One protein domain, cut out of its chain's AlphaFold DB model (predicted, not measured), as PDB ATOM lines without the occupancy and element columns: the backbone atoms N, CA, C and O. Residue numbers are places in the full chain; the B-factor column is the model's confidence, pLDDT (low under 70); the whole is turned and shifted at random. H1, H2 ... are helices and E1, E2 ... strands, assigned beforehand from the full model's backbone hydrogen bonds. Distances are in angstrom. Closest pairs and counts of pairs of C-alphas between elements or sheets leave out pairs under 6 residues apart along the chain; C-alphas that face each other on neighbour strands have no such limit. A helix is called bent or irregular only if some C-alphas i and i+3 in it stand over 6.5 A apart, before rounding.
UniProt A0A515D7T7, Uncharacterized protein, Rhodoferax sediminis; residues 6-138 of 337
ATOM      1  N   GLN A   6     -39.261  11.117  30.287       87.38
ATOM      2  CA  GLN A   6     -38.078  11.973  30.165       87.38
ATOM      3  C   GLN A   6     -38.425  13.373  29.638       87.38
ATOM      4  O   GLN A   6     -37.924  14.366  30.163       87.38
ATOM      5  N   GLN A   7     -39.308  13.465  28.639       85.50
ATOM      6  CA  GLN A   7     -39.774  14.754  28.120       85.50
ATOM      7  C   GLN A   7     -40.579  15.523  29.169       85.50
ATOM      8  O   GLN A   7     -40.368  16.719  29.331       85.50
ATOM      9  N   ILE A   8     -41.453  14.852  29.925       88.81
ATOM     10  CA  ILE A   8     -42.216  15.486  31.011       88.81
ATOM     11  C   ILE A   8     -41.268  16.121  32.034       88.81
ATOM     12  O   ILE A   8     -41.474  17.271  32.412       88.81
ATOM     13  N   PHE A   9     -40.191  15.435  32.430       88.50
ATOM     14  CA  PHE A   9     -39.203  16.012  33.346       88.50
ATOM     15  C   PHE A   9     -38.499  17.243  32.777       88.50
ATOM     16  O   PHE A   9     -38.371  18.247  33.477       88.50
ATOM     17  N   GLN A  10     -38.092  17.196  31.507       86.38
ATOM     18  CA  GLN A  10     -37.493  18.353  30.836       86.38
ATOM     19  C   GLN A  10     -38.453  19.549  30.822       86.38
ATOM     20  O   GLN A  10     -38.043  20.669  31.116       86.38
ATOM     21  N   LEU A  11     -39.740  19.314  30.547       87.31
ATOM     22  CA  LEU A  11     -40.766  20.358  30.555       87.31
ATOM     23  C   LEU A  11     -40.996  20.924  31.964       87.31
ATOM     24  O   LEU A  11     -41.074  22.138  32.131       87.31
ATOM     25  N   VAL A  12     -41.042  20.075  32.994       89.56
ATOM     26  CA  VAL A  12     -41.168  20.505  34.399       89.56
ATOM     27  C   VAL A  12     -39.998  21.400  34.818       89.56
ATOM     28  O   VAL A  12     -40.204  22.411  35.494       89.56
ATOM     29  N   GLN A  13     -38.776  21.065  34.405       88.19
ATOM     30  CA  GLN A  13     -37.583  21.871  34.680       88.19
ATOM     31  C   GLN A  13     -37.549  23.177  33.873       88.19
ATOM     32  O   GLN A  13     -37.022  24.175  34.360       88.19
ATOM     33  N   ALA A  14     -38.125  23.185  32.668       85.25
ATOM     34  CA  ALA A  14     -38.192  24.369  31.815       85.25
ATOM     35  C   ALA A  14     -39.152  25.445  32.347       85.25
ATOM     36  O   ALA A  14     -38.962  26.625  32.057       85.25
ATOM     37  N   VAL A  15     -40.166  25.072  33.139       85.81
ATOM     38  CA  VAL A  15     -41.065  26.050  33.763       85.81
ATOM     39  C   VAL A  15     -40.408  26.626  35.024       85.81
ATOM     40  O   VAL A  15     -40.192  25.881  35.983       85.81
ATOM     41  N   PRO A  16     -40.120  27.938  35.095       86.69
ATOM     42  CA  PRO A  16     -39.571  28.540  36.301       86.69
ATOM     43  C   PRO A  16     -40.617  28.601  37.420       86.69
ATOM     44  O   PRO A  16     -41.822  28.734  37.191       86.69
ATOM     45  N   TRP A  17     -40.145  28.546  38.662       88.19
ATOM     46  CA  TRP A  17     -40.989  28.762  39.830       88.19
ATOM     47  C   TRP A  17     -41.427  30.224  39.929       88.19
ATOM     48  O   TRP A  17     -40.607  31.137  39.812       88.19
ATOM     49  N   LYS A  18     -42.716  30.451  40.199       85.44
ATOM     50  CA  LYS A  18     -43.202  31.790  40.550       85.44
ATOM     51  C   LYS A  18     -42.577  32.216  41.891       85.44
ATOM     52  O   LYS A  18     -42.465  31.370  42.783       85.44
ATOM     53  N   PRO A  19     -42.196  33.496  42.069       83.12
ATOM     54  CA  PRO A  19     -41.679  33.985  43.345       83.12
ATOM     55  C   PRO A  19     -42.616  33.627  44.504       83.12
ATOM     56  O   PRO A  19     -43.832  33.761  44.376       83.12
ATOM     57  N   ASN A  20     -42.050  33.162  45.620       83.31
ATOM     58  CA  ASN A  20     -42.766  32.761  46.843       83.31
ATOM     59  C   ASN A  20     -43.769  31.596  46.691       83.31
ATOM     60  O   ASN A  20     -44.478  31.275  47.642       83.31
ATOM     61  N   SER A  21     -43.827  30.936  45.530       88.31
ATOM     62  CA  SER A  21     -44.655  29.746  45.332       88.31
ATOM     63  C   SER A  21     -43.904  28.486  45.765       88.31
ATOM     64  O   SER A  21     -42.747  28.289  45.393       88.31
ATOM     65  N   CYS A  22     -44.577  27.631  46.537       91.19
ATOM     66  CA  CYS A  22     -44.052  26.334  46.988       91.19
ATOM     67  C   CYS A  22     -44.802  25.148  46.362       91.19
ATOM     68  O   CYS A  22     -44.383  24.003  46.506       91.19
ATOM     69  N   ILE A  23     -45.905  25.415  45.654       92.69
ATOM     70  CA  ILE A  23     -46.729  24.409  44.985       92.69
ATOM     71  C   ILE A  23     -46.991  24.854  43.553       92.69
ATOM     72  O   ILE A  23     -47.435  25.979  43.312       92.69
ATOM     73  N   ARG A  24     -46.782  23.945  42.604       92.56
ATOM     74  CA  ARG A  24     -47.286  24.085  41.237       92.56
ATOM     75  C   ARG A  24     -47.955  22.797  40.799       92.56
ATOM     76  O   ARG A  24     -47.545  21.707  41.191       92.56
ATOM     77  N   MET A  25     -48.989  22.936  39.984       92.88
ATOM     78  CA  MET A  25     -49.737  21.803  39.466       92.88
ATOM     79  C   MET A  25     -49.779  21.884  37.952       92.88
ATOM     80  O   MET A  25     -50.143  22.918  37.384       92.88
ATOM     81  N   PHE A  26     -49.426  20.781  37.308       92.38
ATOM     82  CA  PHE A  26     -49.484  20.667  35.867       92.38
ATOM     83  C   PHE A  26     -50.400  19.541  35.437       92.38
ATOM     84  O   PHE A  26     -50.345  18.433  35.964       92.38
ATOM     85  N   TRP A  27     -51.215  19.823  34.435       91.56
ATOM     86  CA  TRP A  27     -51.961  18.820  33.715       91.56
ATOM     87  C   TRP A  27     -51.086  18.198  32.637       91.56
ATOM     88  O   TRP A  27     -50.467  18.903  31.835       91.56
ATOM     89  N   VAL A  28     -51.065  16.871  32.602       90.88
ATOM     90  CA  VAL A  28     -50.346  16.099  31.597       90.88
ATOM     91  C   VAL A  28     -51.326  15.141  30.945       90.88
ATOM     92  O   VAL A  28     -51.809  14.186  31.564       90.88
ATOM     93  N   ARG A  29     -51.614  15.385  29.665       88.12
ATOM     94  CA  ARG A  29     -52.418  14.458  28.877       88.12
ATOM     95  C   ARG A  29     -51.592  13.230  28.501       88.12
ATOM     96  O   ARG A  29     -50.623  13.321  27.750       88.12
ATOM     97  N   TYR A  30     -52.044  12.071  28.958       88.06
ATOM     98  CA  TYR A  30     -51.515  10.755  28.630       88.06
ATOM     99  C   TYR A  30     -52.673   9.827  28.237       88.06
ATOM    100  O   TYR A  30     -53.312   9.187  29.074       88.06
ATOM    101  N   ALA A  31     -53.011   9.851  26.944       81.62
ATOM    102  CA  ALA A  31     -54.199   9.193  26.398       81.62
ATOM    103  C   ALA A  31     -54.010   7.686  26.149       81.62
ATOM    104  O   ALA A  31     -54.973   6.924  26.252       81.62
ATOM    105  N   GLU A  32     -52.783   7.264  25.844       80.19
ATOM    106  CA  GLU A  32     -52.424   5.890  25.489       80.19
ATOM    107  C   GLU A  32     -51.503   5.292  26.555       80.19
ATOM    108  O   GLU A  32     -50.637   5.986  27.080       80.19
ATOM    109  N   GLY A  33     -51.685   4.008  26.871       84.38
ATOM    110  CA  GLY A  33     -50.900   3.306  27.890       84.38
ATOM    111  C   GLY A  33     -51.465   3.391  29.316       84.38
ATOM    112  O   GLY A  33     -52.566   3.897  29.562       84.38
ATOM    113  N   SER A  34     -50.709   2.840  30.269       90.44
ATOM    114  CA  SER A  34     -51.071   2.818  31.688       90.44
ATOM    115  C   SER A  34     -50.614   4.103  32.383       90.44
ATOM    116  O   SER A  34     -49.420   4.377  32.503       90.44
ATOM    117  N   ARG A  35     -51.572   4.900  32.875       91.81
ATOM    118  CA  ARG A  35     -51.275   6.100  33.680       91.81
ATOM    119  C   ARG A  35     -50.614   5.753  35.012       91.81
ATOM    120  O   ARG A  35     -49.857   6.569  35.520       91.81
ATOM    121  N   ASP A  36     -50.875   4.558  35.537       91.38
ATOM    122  CA  ASP A  36     -50.248   4.063  36.761       91.38
ATOM    123  C   ASP A  36     -48.759   3.771  36.527       91.38
ATOM    124  O   ASP A  36     -47.917   4.260  37.269       91.38
ATOM    125  N   GLU A  37     -48.406   3.101  35.425       92.31
ATOM    126  CA  GLU A  37     -46.995   2.891  35.059       92.31
ATOM    127  C   GLU A  37     -46.265   4.209  34.776       92.31
ATOM    128  O   GLU A  37     -45.102   4.374  35.143       92.31
ATOM    129  N   MET A  38     -46.939   5.159  34.122       91.88
ATOM    130  CA  MET A  38     -46.387   6.494  33.898       91.88
ATOM    131  C   MET A  38     -46.178   7.238  35.223       91.88
ATOM    132  O   MET A  38     -45.134   7.857  35.400       91.88
ATOM    133  N   ALA A  39     -47.123   7.155  36.166       92.50
ATOM    134  CA  ALA A  39     -46.976   7.750  37.492       92.50
ATOM    135  C   ALA A  39     -45.764   7.175  38.235       92.50
ATOM    136  O   ALA A  39     -44.949   7.933  38.746       92.50
ATOM    137  N   GLU A  40     -45.573   5.858  38.223       92.31
ATOM    138  CA  GLU A  40     -44.405   5.249  38.874       92.31
ATOM    139  C   GLU A  40     -43.077   5.722  38.262       92.31
ATOM    140  O   GLU A  40     -42.114   5.965  38.982       92.31
ATOM    141  N   ARG A  41     -43.022   5.944  36.943       92.44
ATOM    142  CA  ARG A  41     -41.821   6.483  36.272       92.44
ATOM    143  C   ARG A  41     -41.590   7.974  36.513       92.44
ATOM    144  O   ARG A  41     -40.469   8.443  36.331       92.44
ATOM    145  N   LEU A  42     -42.648   8.724  36.813       92.69
ATOM    146  CA  LEU A  42     -42.599  10.174  37.012       92.69
ATOM    147  C   LEU A  42     -42.340  10.571  38.465       92.69
ATOM    148  O   LEU A  42     -41.991  11.721  38.727       92.69
ATOM    149  N   TRP A  43     -42.522   9.641  39.398       93.19
ATOM    150  CA  TRP A  43     -42.242   9.873  40.803       93.19
ATOM    151  C   TRP A  43     -40.741  10.074  41.009       93.19
ATOM    152  O   TRP A  43     -39.951   9.147  40.834       93.19
ATOM    153  N   THR A  44     -40.327  11.287  41.369       92.00
ATOM    154  CA  THR A  44     -38.906  11.599  41.557       92.00
ATOM    155  C   THR A  44     -38.690  12.811  42.455       92.00
ATOM    156  O   THR A  44     -39.610  13.573  42.756       92.00
ATOM    157  N   TRP A  45     -37.428  13.018  42.813       91.56
ATOM    158  CA  TRP A  45     -36.920  14.232  43.436       91.56
ATOM    159  C   TRP A  45     -36.043  15.012  42.455       91.56
ATOM    160  O   TRP A  45     -35.236  14.431  41.727       91.56
ATOM    161  N   ILE A  46     -36.188  16.338  42.442       86.25
ATOM    162  CA  ILE A  46     -35.309  17.270  41.727       86.25
ATOM    163  C   ILE A  46     -34.750  18.244  42.769       86.25
ATOM    164  O   ILE A  46     -35.387  19.232  43.122       86.25
ATOM    165  N   ASN A  47     -33.552  17.974  43.290       87.12
ATOM    166  CA  ASN A  47     -33.003  18.692  44.448       87.12
ATOM    167  C   ASN A  47     -33.977  18.629  45.649       87.12
ATOM    168  O   ASN A  47     -34.295  17.539  46.107       87.12
ATOM    169  N   LYS A  48     -34.475  19.775  46.138       89.88
ATOM    170  CA  LYS A  48     -35.470  19.875  47.226       89.88
ATOM    171  C   LYS A  48     -36.923  19.984  46.736       89.88
ATOM    172  O   LYS A  48     -37.802  20.420  47.481       89.88
ATOM    173  N   GLU A  49     -37.167  19.649  45.472       93.19
ATOM    174  CA  GLU A  49     -38.495  19.603  44.866       93.19
ATOM    175  C   GLU A  49     -38.968  18.153  44.737       93.19
ATOM    176  O   GLU A  49     -38.331  17.351  44.049       93.19
ATOM    177  N   ALA A  50     -40.104  17.830  45.355       94.69
ATOM    178  CA  ALA A  50     -40.779  16.554  45.142       94.69
ATOM    179  C   ALA A  50     -41.687  16.646  43.904       94.69
ATOM    180  O   ALA A  50     -42.552  17.524  43.828       94.69
ATOM    181  N   VAL A  51     -41.510  15.740  42.939       95.06
ATOM    182  CA  VAL A  51     -42.377  15.621  41.758       95.06
ATOM    183  C   VAL A  51     -43.334  14.454  41.972       95.06
ATOM    184  O   VAL A  51     -42.938  13.290  41.967       95.06
ATOM    185  N   VAL A  52     -44.607  14.788  42.171       96.00
ATOM    186  CA  VAL A  52     -45.657  13.878  42.628       96.00
ATOM    187  C   VAL A  52     -46.707  13.698  41.526       96.00
ATOM    188  O   VAL A  52     -47.583  14.550  41.345       96.00
ATOM    189  N   PRO A  53     -46.650  12.605  40.751       95.25
ATOM    190  CA  PRO A  53     -47.695  12.279  39.794       95.25
ATOM    191  C   PRO A  53     -48.957  11.769  40.493       95.25
ATOM    192  O   PRO A  53     -48.902  10.921  41.379       95.25
ATOM    193  N   MET A  54     -50.110  12.268  40.051       95.00
ATOM    194  CA  MET A  54     -51.429  11.908  40.566       95.00
ATOM    195  C   MET A  54     -52.329  11.481  39.409       95.00
ATOM    196  O   MET A  54     -52.588  12.248  38.481       95.00
ATOM    197  N   VAL A  55     -52.818  10.242  39.450       92.06
ATOM    198  CA  VAL A  55     -53.698   9.714  38.401       92.06
ATOM    199  C   VAL A  55     -55.128  10.178  38.654       92.06
ATOM    200  O   VAL A  55     -55.745   9.790  39.644       92.06
ATOM    201  N   LEU A  56     -55.689  10.962  37.730       90.31
ATOM    202  CA  LEU A  56     -57.078  11.409  37.824       90.31
ATOM    203  C   LEU A  56     -58.029  10.261  37.446       90.31
ATOM    204  O   LEU A  56     -58.190   9.929  36.266       90.31
ATOM    205  N   ARG A  57     -58.623   9.598  38.444       82.62
ATOM    206  CA  ARG A  57     -59.511   8.436  38.230       82.62
ATOM    207  C   ARG A  57     -60.983   8.814  38.108       82.62
ATOM    208  O   ARG A  57     -61.711   8.154  37.373       82.62
ATOM    209  N   THR A  58     -61.406   9.856  38.810       78.94
ATOM    210  CA  THR A  58     -62.777  10.365  38.817       78.94
ATOM    211  C   THR A  58     -62.917  11.563  37.884       78.94
ATOM    212  O   THR A  58     -61.941  12.217  37.518       78.94
ATOM    213  N   ALA A  59     -64.152  11.835  37.467       73.56
ATOM    214  CA  ALA A  59     -64.460  13.039  36.719       73.56
ATOM    215  C   ALA A  59     -64.369  14.258  37.654       73.56
ATOM    216  O   ALA A  59     -65.303  14.511  38.401       73.56
ATOM    217  N   GLY A  60     -63.261  14.992  37.586       78.44
ATOM    218  CA  GLY A  60     -63.045  16.279  38.256       78.44
ATOM    219  C   GLY A  60     -62.501  17.310  37.267       78.44
ATOM    220  O   GLY A  60     -62.262  16.979  36.104       78.44
ATOM    221  N   PHE A  61     -62.297  18.547  37.711       81.81
ATOM    222  CA  PHE A  61     -61.788  19.660  36.905       81.81
ATOM    223  C   PHE A  61     -62.698  19.997  35.715       81.81
ATOM    224  O   PHE A  61     -62.240  20.172  34.583       81.81
ATOM    225  N   LYS A  62     -64.009  20.092  35.977       79.62
ATOM    226  CA  LYS A  62     -65.031  20.492  34.985       79.62
ATOM    227  C   LYS A  62     -65.580  21.903  35.188       79.62
ATOM    228  O   LYS A  62     -66.099  22.479  34.236       79.62
ATOM    229  N   ASP A  63     -65.462  22.445  36.396       77.94
ATOM    230  CA  ASP A  63     -65.925  23.785  36.755       77.94
ATOM    231  C   ASP A  63     -64.723  24.666  37.114       77.94
ATOM    232  O   ASP A  63     -63.921  24.316  37.981       77.94
ATOM    233  N   THR A  64     -64.601  25.824  36.461       68.88
ATOM    234  CA  THR A  64     -63.552  26.814  36.743       68.88
ATOM    235  C   THR A  64     -63.579  27.300  38.192       68.88
ATOM    236  O   THR A  64     -62.530  27.643  38.729       68.88
ATOM    237  N   ASN A  65     -64.750  27.301  38.834       75.44
ATOM    238  CA  ASN A  65     -64.907  27.745  40.219       75.44
ATOM    239  C   ASN A  65     -64.538  26.664  41.247       75.44
ATOM    240  O   ASN A  65     -64.331  26.990  42.414       75.44
ATOM    241  N   ALA A  66     -64.432  25.398  40.830       80.69
ATOM    242  CA  ALA A  66     -64.175  24.263  41.718       80.69
ATOM    243  C   ALA A  66     -62.755  23.685  41.585       80.69
ATOM    244  O   ALA A  66     -62.395  22.787  42.337       80.69
ATOM    245  N   VAL A  67     -61.914  24.225  40.692       83.06
ATOM    246  CA  VAL A  67     -60.572  23.688  40.364       83.06
ATOM    247  C   VAL A  67     -59.721  23.381  41.596       83.06
ATOM    248  O   VAL A  67     -59.049  22.353  41.643       83.06
ATOM    249  N   LEU A  68     -59.715  24.269  42.592       84.56
ATOM    250  CA  LEU A  68     -58.913  24.057  43.796       84.56
ATOM    251  C   LEU A  68     -59.572  23.114  44.806       84.56
ATOM    252  O   LEU A  68     -58.850  22.424  45.515       84.56
ATOM    253  N   ALA A  69     -60.902  23.029  44.840       86.12
ATOM    254  CA  ALA A  69     -61.594  22.003  45.617       86.12
ATOM    255  C   ALA A  69     -61.310  20.609  45.030       86.12
ATOM    256  O   ALA A  69     -60.895  19.713  45.760       86.12
ATOM    257  N   ASP A  70     -61.384  20.471  43.703       88.75
ATOM    258  CA  ASP A  70     -61.017  19.244  42.987       88.75
ATOM    259  C   ASP A  70     -59.542  18.864  43.229       88.75
ATOM    260  O   ASP A  70     -59.200  17.688  43.363       88.75
ATOM    261  N   ALA A  71     -58.644  19.855  43.325       89.25
ATOM    262  CA  ALA A  71     -57.247  19.621  43.690       89.25
ATOM    263  C   ALA A  71     -57.094  19.104  45.129       89.25
ATOM    264  O   ALA A  71     -56.287  18.206  45.360       89.25
ATOM    265  N   MET A  72     -57.877  19.624  46.079       89.62
ATOM    266  CA  MET A  72     -57.879  19.155  47.469       89.62
ATOM    267  C   MET A  72     -58.409  17.728  47.594       89.62
ATOM    268  O   MET A  72     -57.794  16.911  48.276       89.62
ATOM    269  N   GLU A  73     -59.488  17.395  46.886       91.00
ATOM    270  CA  GLU A  73     -59.977  16.015  46.803       91.00
ATOM    271  C   GLU A  73     -58.909  15.084  46.220       91.00
ATOM    272  O   GLU A  73     -58.708  13.970  46.706       91.00
ATOM    273  N   LEU A  74     -58.175  15.552  45.205       92.25
ATOM    274  CA  LEU A  74     -57.086  14.789  44.607       92.25
ATOM    275  C   LEU A  74     -55.905  14.606  45.573       92.25
ATOM    276  O   LEU A  74     -55.304  13.530  45.583       92.25
ATOM    277  N   PHE A  75     -55.581  15.610  46.393       93.56
ATOM    278  CA  PHE A  75     -54.581  15.477  47.452       93.56
ATOM    279  C   PHE A  75     -55.011  14.456  48.500       93.56
ATOM    280  O   PHE A  75     -54.227  13.563  48.809       93.56
ATOM    281  N   GLU A  76     -56.251  14.523  48.987       93.31
ATOM    282  CA  GLU A  76     -56.760  13.578  49.984       93.31
ATOM    283  C   GLU A  76     -56.770  12.143  49.434       93.31
ATOM    284  O   GLU A  76     -56.287  11.214  50.080       93.31
ATOM    285  N   ALA A  77     -57.192  11.960  48.179       91.44
ATOM    286  CA  ALA A  77     -57.151  10.663  47.504       91.44
ATOM    287  C   ALA A  77     -55.726  10.089  47.354       91.44
ATOM    288  O   ALA A  77     -55.563   8.879  47.191       91.44
ATOM    289  N   ASN A  78     -54.693  10.938  47.402       92.81
ATOM    290  CA  ASN A  78     -53.283  10.547  47.321       92.81
ATOM    291  C   ASN A  78     -52.532  10.734  48.650       92.81
ATOM    292  O   ASN A  78     -51.305  10.601  48.673       92.81
ATOM    293  N   ARG A  79     -53.236  10.984  49.762       94.44
ATOM    294  CA  ARG A  79     -52.640  11.308  51.066       94.44
ATOM    295  C   ARG A  79     -51.578  10.306  51.503       94.44
ATOM    296  O   ARG A  79     -50.478  10.712  51.853       94.44
ATOM    297  N   VAL A  80     -51.861   9.006  51.380       92.69
ATOM    298  CA  VAL A  80     -50.939   7.910  51.752       92.69
ATOM    299  C   VAL A  80     -49.573   8.027  51.064       92.69
ATOM    300  O   VAL A  80     -48.568   7.590  51.613       92.69
ATOM    301  N   ARG A  81     -49.519   8.622  49.866       90.94
ATOM    302  CA  ARG A  81     -48.268   8.863  49.133       90.94
ATOM    303  C   ARG A  81     -47.648  10.221  49.456       90.94
ATOM    304  O   ARG A  81     -46.431  10.343  49.417       90.94
ATOM    305  N   ILE A  82     -48.470  11.236  49.719       94.19
ATOM    306  CA  ILE A  82     -48.028  12.624  49.896       94.19
ATOM    307  C   ILE A  82     -47.534  12.876  51.324       94.19
ATOM    308  O   ILE A  82     -46.454  13.426  51.495       94.19
ATOM    309  N   GLU A  83     -48.293  12.469  52.340       95.19
ATOM    310  CA  GLU A  83     -48.008  12.730  53.760       95.19
ATOM    311  C   GLU A  83     -46.612  12.245  54.208       95.19
ATOM    312  O   GLU A  83     -45.908  13.019  54.860       95.19
ATOM    313  N   PRO A  84     -46.116  11.055  53.798       94.44
ATOM    314  CA  PRO A  84     -44.768  10.611  54.161       94.44
ATOM    315  C   PRO A  84     -43.644  11.536  53.677       94.44
ATOM    316  O   PRO A  84     -42.580  11.562  54.292       94.44
ATOM    317  N   LEU A  85     -43.871  12.328  52.619       92.19
ATOM    318  CA  LEU A  85     -42.871  13.262  52.089       92.19
ATOM    319  C   LEU A  85     -42.512  14.365  53.091       92.19
ATOM    320  O   LEU A  85     -41.461  14.984  52.954       92.19
ATOM    321  N   ALA A  86     -43.348  14.615  54.106       89.88
ATOM    322  CA  ALA A  86     -43.045  15.580  55.160       89.88
ATOM    323  C   ALA A  86     -41.753  15.231  55.924       89.88
ATOM    324  O   ALA A  86     -41.057  16.137  56.380       89.88
ATOM    325  N   ALA A  87     -41.396  13.942  56.020       89.56
ATOM    326  CA  ALA A  87     -40.164  13.492  56.671       89.56
ATOM    327  C   ALA A  87     -38.895  13.982  55.950       89.56
ATOM    328  O   ALA A  87     -37.896  14.286  56.599       89.56
ATOM    329  N   ASP A  88     -38.961  14.107  54.623       88.25
ATOM    330  CA  ASP A  88     -37.854  14.552  53.774       88.25
ATOM    331  C   ASP A  88     -37.801  16.085  53.614       88.25
ATOM    332  O   ASP A  88     -36.885  16.619  52.987       88.25
ATOM    333  N   ALA A  89     -38.776  16.804  54.190       88.25
ATOM    334  CA  ALA A  89     -38.876  18.265  54.217       88.25
ATOM    335  C   ALA A  89     -38.642  18.947  52.845       88.25
ATOM    336  O   ALA A  89     -37.716  19.760  52.706       88.25
ATOM    337  N   PRO A  90     -39.466  18.651  51.815       92.81
ATOM    338  CA  PRO A  90     -39.375  19.335  50.530       92.81
ATOM    339  C   PRO A  90     -39.558  20.847  50.714       92.81
ATOM    340  O   PRO A  90     -40.406  21.298  51.477       92.81
ATOM    341  N   GLU A  91     -38.800  21.655  49.974       93.25
ATOM    342  CA  GLU A  91     -39.056  23.102  49.914       93.25
ATOM    343  C   GLU A  91     -40.192  23.415  48.938       93.25
ATOM    344  O   GLU A  91     -40.864  24.441  49.049       93.25
ATOM    345  N   ARG A  92     -40.378  22.543  47.939       94.06
ATOM    346  CA  ARG A  92     -41.315  22.743  46.837       94.06
ATOM    347  C   ARG A  92     -41.932  21.429  46.379       94.06
ATOM    348  O   ARG A  92     -41.299  20.378  46.445       94.06
ATOM    349  N   MET A  93     -43.151  21.504  45.858       95.50
ATOM    350  CA  MET A  93     -43.867  20.347  45.327       95.50
ATOM    351  C   MET A  93     -44.462  20.626  43.950       95.50
ATOM    352  O   MET A  93     -45.225  21.577  43.759       95.50
ATOM    353  N   THR A  94     -44.146  19.751  43.001       95.62
ATOM    354  CA  THR A  94     -44.751  19.739  41.671       95.62
ATOM    355  C   THR A  94     -45.704  18.575  41.559       95.62
ATOM    356  O   THR A  94     -45.283  17.423  41.576       95.62
ATOM    357  N   PHE A  95     -46.982  18.871  41.369       95.69
ATOM    358  CA  PHE A  95     -47.979  17.845  41.115       95.69
ATOM    359  C   PHE A  95     -48.223  17.682  39.620       95.69
ATOM    360  O   PHE A  95     -48.480  18.664  38.923       95.69
ATOM    361  N   LEU A  96     -48.178  16.443  39.133       95.19
ATOM    362  CA  LEU A  96     -48.479  16.105  37.741       95.19
ATOM    363  C   LEU A  96     -49.809  15.355  37.680       95.19
ATOM    364  O   LEU A  96     -49.873  14.169  37.992       95.19
ATOM    365  N   ILE A  97     -50.878  16.038  37.281       94.06
ATOM    366  CA  ILE A  97     -52.203  15.437  37.111       94.06
ATOM    367  C   ILE A  97     -52.215  14.668  35.788       94.06
ATOM    368  O   ILE A  97     -52.212  15.266  34.710       94.06
ATOM    369  N   LEU A  98     -52.237  13.336  35.863       93.12
ATOM    370  CA  LEU A  98     -52.248  12.458  34.696       93.12
ATOM    371  C   LEU A  98     -53.687  12.163  34.257       93.12
ATOM    372  O   LEU A  98     -54.425  11.414  34.913       93.12
ATOM    373  N   SER A  99     -54.076  12.696  33.102       90.38
ATOM    374  CA  SER A  99     -55.418  12.522  32.535       90.38
ATOM    375  C   SER A  99     -55.379  11.998  31.105       90.38
ATOM    376  O   SER A  99     -54.414  12.213  30.380       90.38
ATOM    377  N   LYS A 100     -56.446  11.319  30.677       87.38
ATOM    378  CA  LYS A 100     -56.629  10.966  29.257       87.38
ATOM    379  C   LYS A 100     -57.124  12.153  28.425       87.38
ATOM    380  O   LYS A 100     -56.924  12.177  27.209       87.38
ATOM    381  N   GLU A 101     -57.762  13.119  29.077       85.31
ATOM    382  CA  GLU A 101     -58.397  14.277  28.449       85.31
ATOM    383  C   GLU A 101     -57.471  15.501  28.469       85.31
ATOM    384  O   GLU A 101     -56.525  15.563  29.253       85.31
ATOM    385  N   ASP A 102     -57.718  16.469  27.583       80.56
ATOM    386  CA  ASP A 102     -57.026  17.764  27.601       80.56
ATOM    387  C   ASP A 102     -57.547  18.634  28.757       80.56
ATOM    388  O   ASP A 102     -58.739  18.590  29.074       80.56
ATOM    389  N   PHE A 103     -56.690  19.474  29.341       81.94
ATOM    390  CA  PHE A 103     -57.142  20.484  30.297       81.94
ATOM    391  C   PHE A 103     -57.850  21.618  29.560       81.94
ATOM    392  O   PHE A 103     -57.316  22.166  28.596       81.94
ATOM    393  N   ARG A 104     -59.061  21.970  29.998       70.69
ATOM    394  CA  ARG A 104     -59.912  22.955  29.304       70.69
ATOM    395  C   ARG A 104     -60.310  24.154  30.159       70.69
ATOM    396  O   ARG A 104     -61.055  25.004  29.681       70.69
ATOM    397  N   LEU A 105     -59.847  24.227  31.406       72.06
ATOM    398  CA  LEU A 105     -60.260  25.271  32.338       72.06
ATOM    399  C   LEU A 105     -59.266  26.434  32.359       72.06
ATOM    400  O   LEU A 105     -58.053  26.239  32.387       72.06
ATOM    401  N   VAL A 106     -59.798  27.656  32.383       58.59
ATOM    402  CA  VAL A 106     -59.034  28.874  32.673       58.59
ATOM    403  C   VAL A 106     -59.145  29.117  34.172       58.59
ATOM    404  O   VAL A 106     -60.247  29.305  34.686       58.59
ATOM    405  N   ASN A 107     -58.023  29.053  34.886       59.50
ATOM    406  CA  ASN A 107     -58.047  29.110  36.341       59.50
ATOM    407  C   ASN A 107     -58.201  30.552  36.849       59.50
ATOM    408  O   ASN A 107     -57.312  31.381  36.650       59.50
ATOM    409  N   ALA A 108     -59.297  30.823  37.552       52.06
ATOM    410  CA  ALA A 108     -59.490  32.016  38.365       52.06
ATOM    411  C   ALA A 108     -60.098  31.561  39.695       52.06
ATOM    412  O   ALA A 108     -61.306  31.388  39.798       52.06
ATOM    413  N   SER A 109     -59.255  31.287  40.688       59.28
ATOM    414  CA  SER A 109     -59.695  30.676  41.945       59.28
ATOM    415  C   SER A 109     -59.264  31.489  43.168       59.28
ATOM    416  O   SER A 109     -58.271  32.215  43.141       59.28
ATOM    417  N   SER A 110     -60.030  31.386  44.250       65.31
ATOM    418  CA  SER A 110     -59.704  31.989  45.550       65.31
ATOM    419  C   SER A 110     -58.608  31.193  46.272       65.31
ATOM    420  O   SER A 110     -58.407  30.024  45.948       65.31
ATOM    421  N   PRO A 111     -57.891  31.776  47.249       81.12
ATOM    422  CA  PRO A 111     -56.951  31.024  48.080       81.12
ATOM    423  C   PRO A 111     -57.617  29.825  48.774       81.12
ATOM    424  O   PRO A 111     -58.783  29.911  49.160       81.12
ATOM    425  N   ILE A 112     -56.866  28.738  48.964       85.75
ATOM    426  CA  ILE A 112     -57.285  27.551  49.725       85.75
ATOM    427  C   ILE A 112     -56.350  27.308  50.902       85.75
ATOM    428  O   ILE A 112     -55.163  27.614  50.822       85.75
ATOM    429  N   GLU A 113     -56.871  26.735  51.980       91.12
ATOM    430  CA  GLU A 113     -56.059  26.276  53.105       91.12
ATOM    431  C   GLU A 113     -55.589  24.842  52.856       91.12
ATOM    432  O   GLU A 113     -56.391  23.960  52.544       91.12
ATOM    433  N   LEU A 114     -54.276  24.620  52.940       92.69
ATOM    434  CA  LEU A 114     -53.706  23.281  52.819       92.69
ATOM    435  C   LEU A 114     -54.002  22.453  54.073       92.69
ATOM    436  O   LEU A 114     -54.058  23.022  55.164       92.69
ATOM    437  N   PRO A 115     -54.107  21.117  53.960       92.88
ATOM    438  CA  PRO A 115     -54.262  20.261  55.129       92.88
ATOM    439  C   PRO A 115     -53.090  20.404  56.109       92.88
ATOM    440  O   PRO A 115     -51.968  20.748  55.728       92.88
ATOM    441  N   ASP A 116     -53.333  20.102  57.379       94.44
ATOM    442  CA  ASP A 116     -52.315  20.099  58.438       94.44
ATOM    443  C   ASP A 116     -51.207  19.059  58.209       94.44
ATOM    444  O   ASP A 116     -50.066  19.260  58.616       94.44
ATOM    445  N   TRP A 117     -51.530  17.975  57.507       94.81
ATOM    446  CA  TRP A 117     -50.606  16.911  57.128       94.81
ATOM    447  C   TRP A 117     -49.770  17.224  55.877       94.81
ATOM    448  O   TRP A 117     -48.896  16.438  55.505       94.81
ATOM    449  N   PHE A 118     -50.033  18.336  55.182       94.62
ATOM    450  CA  PHE A 118     -49.412  18.604  53.886       94.62
ATOM    451  C   PHE A 118     -47.899  18.903  54.017       94.62
ATOM    452  O   PHE A 118     -47.519  19.727  54.850       94.62
ATOM    453  N   PRO A 119     -47.013  18.318  53.181       92.94
ATOM    454  CA  PRO A 119     -45.557  18.405  53.378       92.94
ATOM    455  C   PRO A 119     -44.957  19.813  53.282       92.94
ATOM    456  O   PRO A 119     -43.901  20.075  53.853       92.94
ATOM    457  N   VAL A 120     -45.609  20.720  52.549       92.06
ATOM    458  CA  VAL A 120     -45.175  22.113  52.388       92.06
ATOM    459  C   VAL A 120     -46.262  23.064  52.859       92.06
ATOM    460  O   VAL A 120     -47.395  22.986  52.404       92.06
ATOM    461  N   LEU A 121     -45.903  24.010  53.731       90.19
ATOM    462  CA  LEU A 121     -46.831  25.014  54.272       90.19
ATOM    463  C   LEU A 121     -48.129  24.409  54.873       90.19
ATOM    464  O   LEU A 121     -49.216  24.871  54.522       90.19
ATOM    465  N   PRO A 122     -48.044  23.413  55.778       92.50
ATOM    466  CA  PRO A 122     -49.230  22.796  56.380       92.50
ATOM    467  C   PRO A 122     -50.118  23.829  57.083       92.50
ATOM    468  O   PRO A 122     -49.600  24.767  57.700       92.50
ATOM    469  N   ALA A 123     -51.442  23.655  56.990       91.31
ATOM    470  CA  ALA A 123     -52.454  24.541  57.586       91.31
ATOM    471  C   ALA A 123     -52.290  26.033  57.222       91.31
ATOM    472  O   ALA A 123     -52.602  26.930  58.008       91.31
ATOM    473  N   ARG A 124     -51.736  26.333  56.037       90.75
ATOM    474  CA  ARG A 124     -51.610  27.706  55.532       90.75
ATOM    475  C   ARG A 124     -52.454  27.921  54.291       90.75
ATOM    476  O   ARG A 124     -52.507  27.080  53.394       90.75
ATOM    477  N   ALA A 125     -53.043  29.112  54.217       87.75
ATOM    478  CA  ALA A 125     -53.669  29.603  53.005       87.75
ATOM    479  C   ALA A 125     -52.617  29.783  51.899       87.75
ATOM    480  O   ALA A 125     -51.590  30.441  52.088       87.75
ATOM    481  N   THR A 126     -52.887  29.212  50.734       86.44
ATOM    482  CA  THR A 126     -52.052  29.295  49.542       86.44
ATOM    483  C   THR A 126     -52.911  29.523  48.308       86.44
ATOM    484  O   THR A 126     -54.124  29.317  48.304       86.44
ATOM    485  N   PHE A 127     -52.264  29.938  47.229       83.38
ATOM    486  CA  PHE A 127     -52.869  30.002  45.913       83.38
ATOM    487  C   PHE A 127     -51.905  29.391  44.899       83.38
ATOM    488  O   PHE A 127     -50.728  29.750  44.834       83.38
ATOM    489  N   PHE A 128     -52.415  28.479  44.082       84.06
ATOM    490  CA  PHE A 128     -51.701  27.921  42.944       84.06
ATOM    491  C   PHE A 128     -52.664  27.739  41.775       84.06
ATOM    492  O   PHE A 128     -53.881  27.848  41.907       84.06
ATOM    493  N   SER A 129     -52.101  27.488  40.601       83.50
ATOM    494  CA  SER A 129     -52.857  27.255  39.376       83.50
ATOM    495  C   SER A 129     -52.545  25.885  38.813       83.50
ATOM    496  O   SER A 129     -51.371  25.514  38.762       83.50
ATOM    497  N   VAL A 130     -53.575  25.194  38.333       86.06
ATOM    498  CA  VAL A 130     -53.412  24.040  37.447       86.06
ATOM    499  C   VAL A 130     -53.225  24.575  36.034       86.06
ATOM    500  O   VAL A 130     -54.096  25.279  35.528       86.06
ATOM    501  N   ASN A 131     -52.087  24.277  35.413       85.19
ATOM    502  CA  ASN A 131     -51.815  24.675  34.033       85.19
ATOM    503  C   ASN A 131     -51.526  23.449  33.172       85.19
ATOM    504  O   ASN A 131     -50.973  22.471  33.662       85.19
ATOM    505  N   ASP A 132     -51.819  23.502  31.878       85.44
ATOM    506  CA  ASP A 132     -51.323  22.484  30.949       85.44
ATOM    507  C   ASP A 132     -49.784  22.550  30.876       85.44
ATOM    508  O   ASP A 132     -49.218  23.628  30.653       85.44
ATOM    509  N   LEU A 133     -49.107  21.417  31.119       83.75
ATOM    510  CA  LEU A 133     -47.641  21.358  31.147       83.75
ATOM    511  C   LEU A 133     -47.048  21.758  29.798       83.75
ATOM    512  O   LEU A 133     -46.105  22.541  29.762       83.75
ATOM    513  N   GLY A 134     -47.615  21.243  28.704       75.44
ATOM    514  CA  GLY A 134     -47.158  21.544  27.352       75.44
ATOM    515  C   GLY A 134     -47.293  23.031  27.059       75.44
ATOM    516  O   GLY A 134     -46.324  23.673  26.672       75.44
ATOM    517  N   GLN A 135     -48.454  23.625  27.350       72.44
ATOM    518  CA  GLN A 135     -48.664  25.062  27.128       72.44
ATOM    519  C   GLN A 135     -47.761  25.951  27.994       72.44
ATOM    520  O   GLN A 135     -47.354  27.023  27.549       72.44
ATOM    521  N   SER A 136     -47.462  25.522  29.222       70.94
ATOM    522  CA  SER A 136     -46.652  26.299  30.171       70.94
ATOM    523  C   SER A 136     -45.153  26.194  29.903       70.94
ATOM    524  O   SER A 136     -44.424  27.156  30.130       70.94
ATOM    525  N   ALA A 137     -44.691  25.024  29.462       65.12
ATOM    526  CA  ALA A 137     -43.279  24.731  29.244       65.12
ATOM    527  C   ALA A 137     -42.826  25.043  27.814       65.12
ATOM    528  O   ALA A 137     -41.683  25.440  27.597       65.12
ATOM    529  N   GLU A 138     -43.714  24.912  26.827       76.44
ATOM    530  CA  GLU A 138     -43.421  25.223  25.428       76.44
ATOM    531  C   GLU A 138     -43.730  26.694  25.139       76.44
ATOM    532  O   GLU A 138     -44.594  27.027  24.328       76.44
TER     533      GLU A 138
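What this domain is: This is residues 6 to 138 of the 337 residues of an uncharacterized protein of Rhodoferax sediminis (UniProt A0A515D7T7). A strongly twisted sheet of five strands forms the core, with H3 and H4 packed on one face and H1 and H2 on the other, where the short H5 packs on H1 on the same face as H1, beside the strands and over none of them. A long stretch with no named element, residues 100 to 129, loops round the outside from the end of E4 to the edge strand E5. The printed part has 133 residues, with five named helices and five named strands in the order H1 E1 H2 E2 E3 H3 H4 E4 E5 H5. The sheet's order is E2 E3 E4 E1 E5, mixed, since E2 is antiparallel to E3 and the other neighbour pairs are parallel; the class is mixed, helices and strands. The whole is compact and rounded, with a radius of gyration of the C-alphas of 13.7 A and spans of 36 by 33 by 28 A.

Where its parts are: H1, residues 6 to 14, begins at C-alpha 6 at (-38.078, 11.973, 30.165) and is 12.5 A long from first to last C-alpha. E1, residues 23 to 29, is 19.8 A long. H2 is residues 35 to 42 and E2 residues 44 to 46. E3, residues 49 to 55, is 19.3 A long. H3, residues 67 to 77, measures 15.2 A, and H4, residues 79 to 88, measures 15.4 A. H4 is neither bent nor irregular, but only just: C-alphas 81 and 84 are 6.4 A apart. E4, residues 92 to 99, begins at C-alpha 92 at (-41.315, 22.743, 46.837) and is 22.5 A long. E5 is residues 130 to 132, and H5, residues 133 to 137, ends at C-alpha 137 at (-43.279, 24.731, 29.244).

How they stand to each other: E3 and E4 are parallel at 20 degrees, with N 52 and O 94 within hydrogen-bond range at 2.8 A. E4 and E1 are parallel at 22 degrees, with N 26 and O 95 at 2.8 A. E1 and the edge strand E5 are parallel at 39 degrees, with N 27 and O 131 at 2.8 A. E2, the other edge strand, forms a hairpin with E3, antiparallel at 147 degrees, with N 46 and O 49 at 2.9 A. E3, H3 with H4, and E4 make a strand-helix-strand unit, two parallel neighbour strands with helices between, and its crossover is right-handed. The domain has three layers, helices on both faces of the sheet: H3 and H4 on one face, H1 and H2 on the other. H2 runs along E3, at 2 degrees on the local plane; the closest C-alphas, of Ala 39 and Pro 53, are 5.1 A apart. H3 runs across the strands, at 87 degrees to E4 on the local plane. H3 and H4 are close but not clearly touching, about perpendicular at 83 degrees, with the closest C-alphas, of Phe 75 and Ile 82, 7.6 A apart. H1 touches H5, on the same face, with the closest C-alphas, of Leu 11 and Ala 137, 5.2 A apart. Every O i to N i+4 pair is within hydrogen-bond range in H1, H2, H3 and H5; in H4 it is 1 of 6, beside 5 of 7 O i to N i+3 pairs.

The domain as a whole: The C-alphas farthest apart are those of Glu 32 and Arg 124, at 37.1 A. The printed part, residues 6 to 138, has no cut. The links E3 to H3, with 11 residues, and E4 to E5, with 30 residues, are long. Within the latter, residues 112 to 113 pair with residues 125 to 126, antiparallel. The mean pLDDT of the printed part is 86.9; under 70 are residue 64, residues 106 to 110 and residue 137.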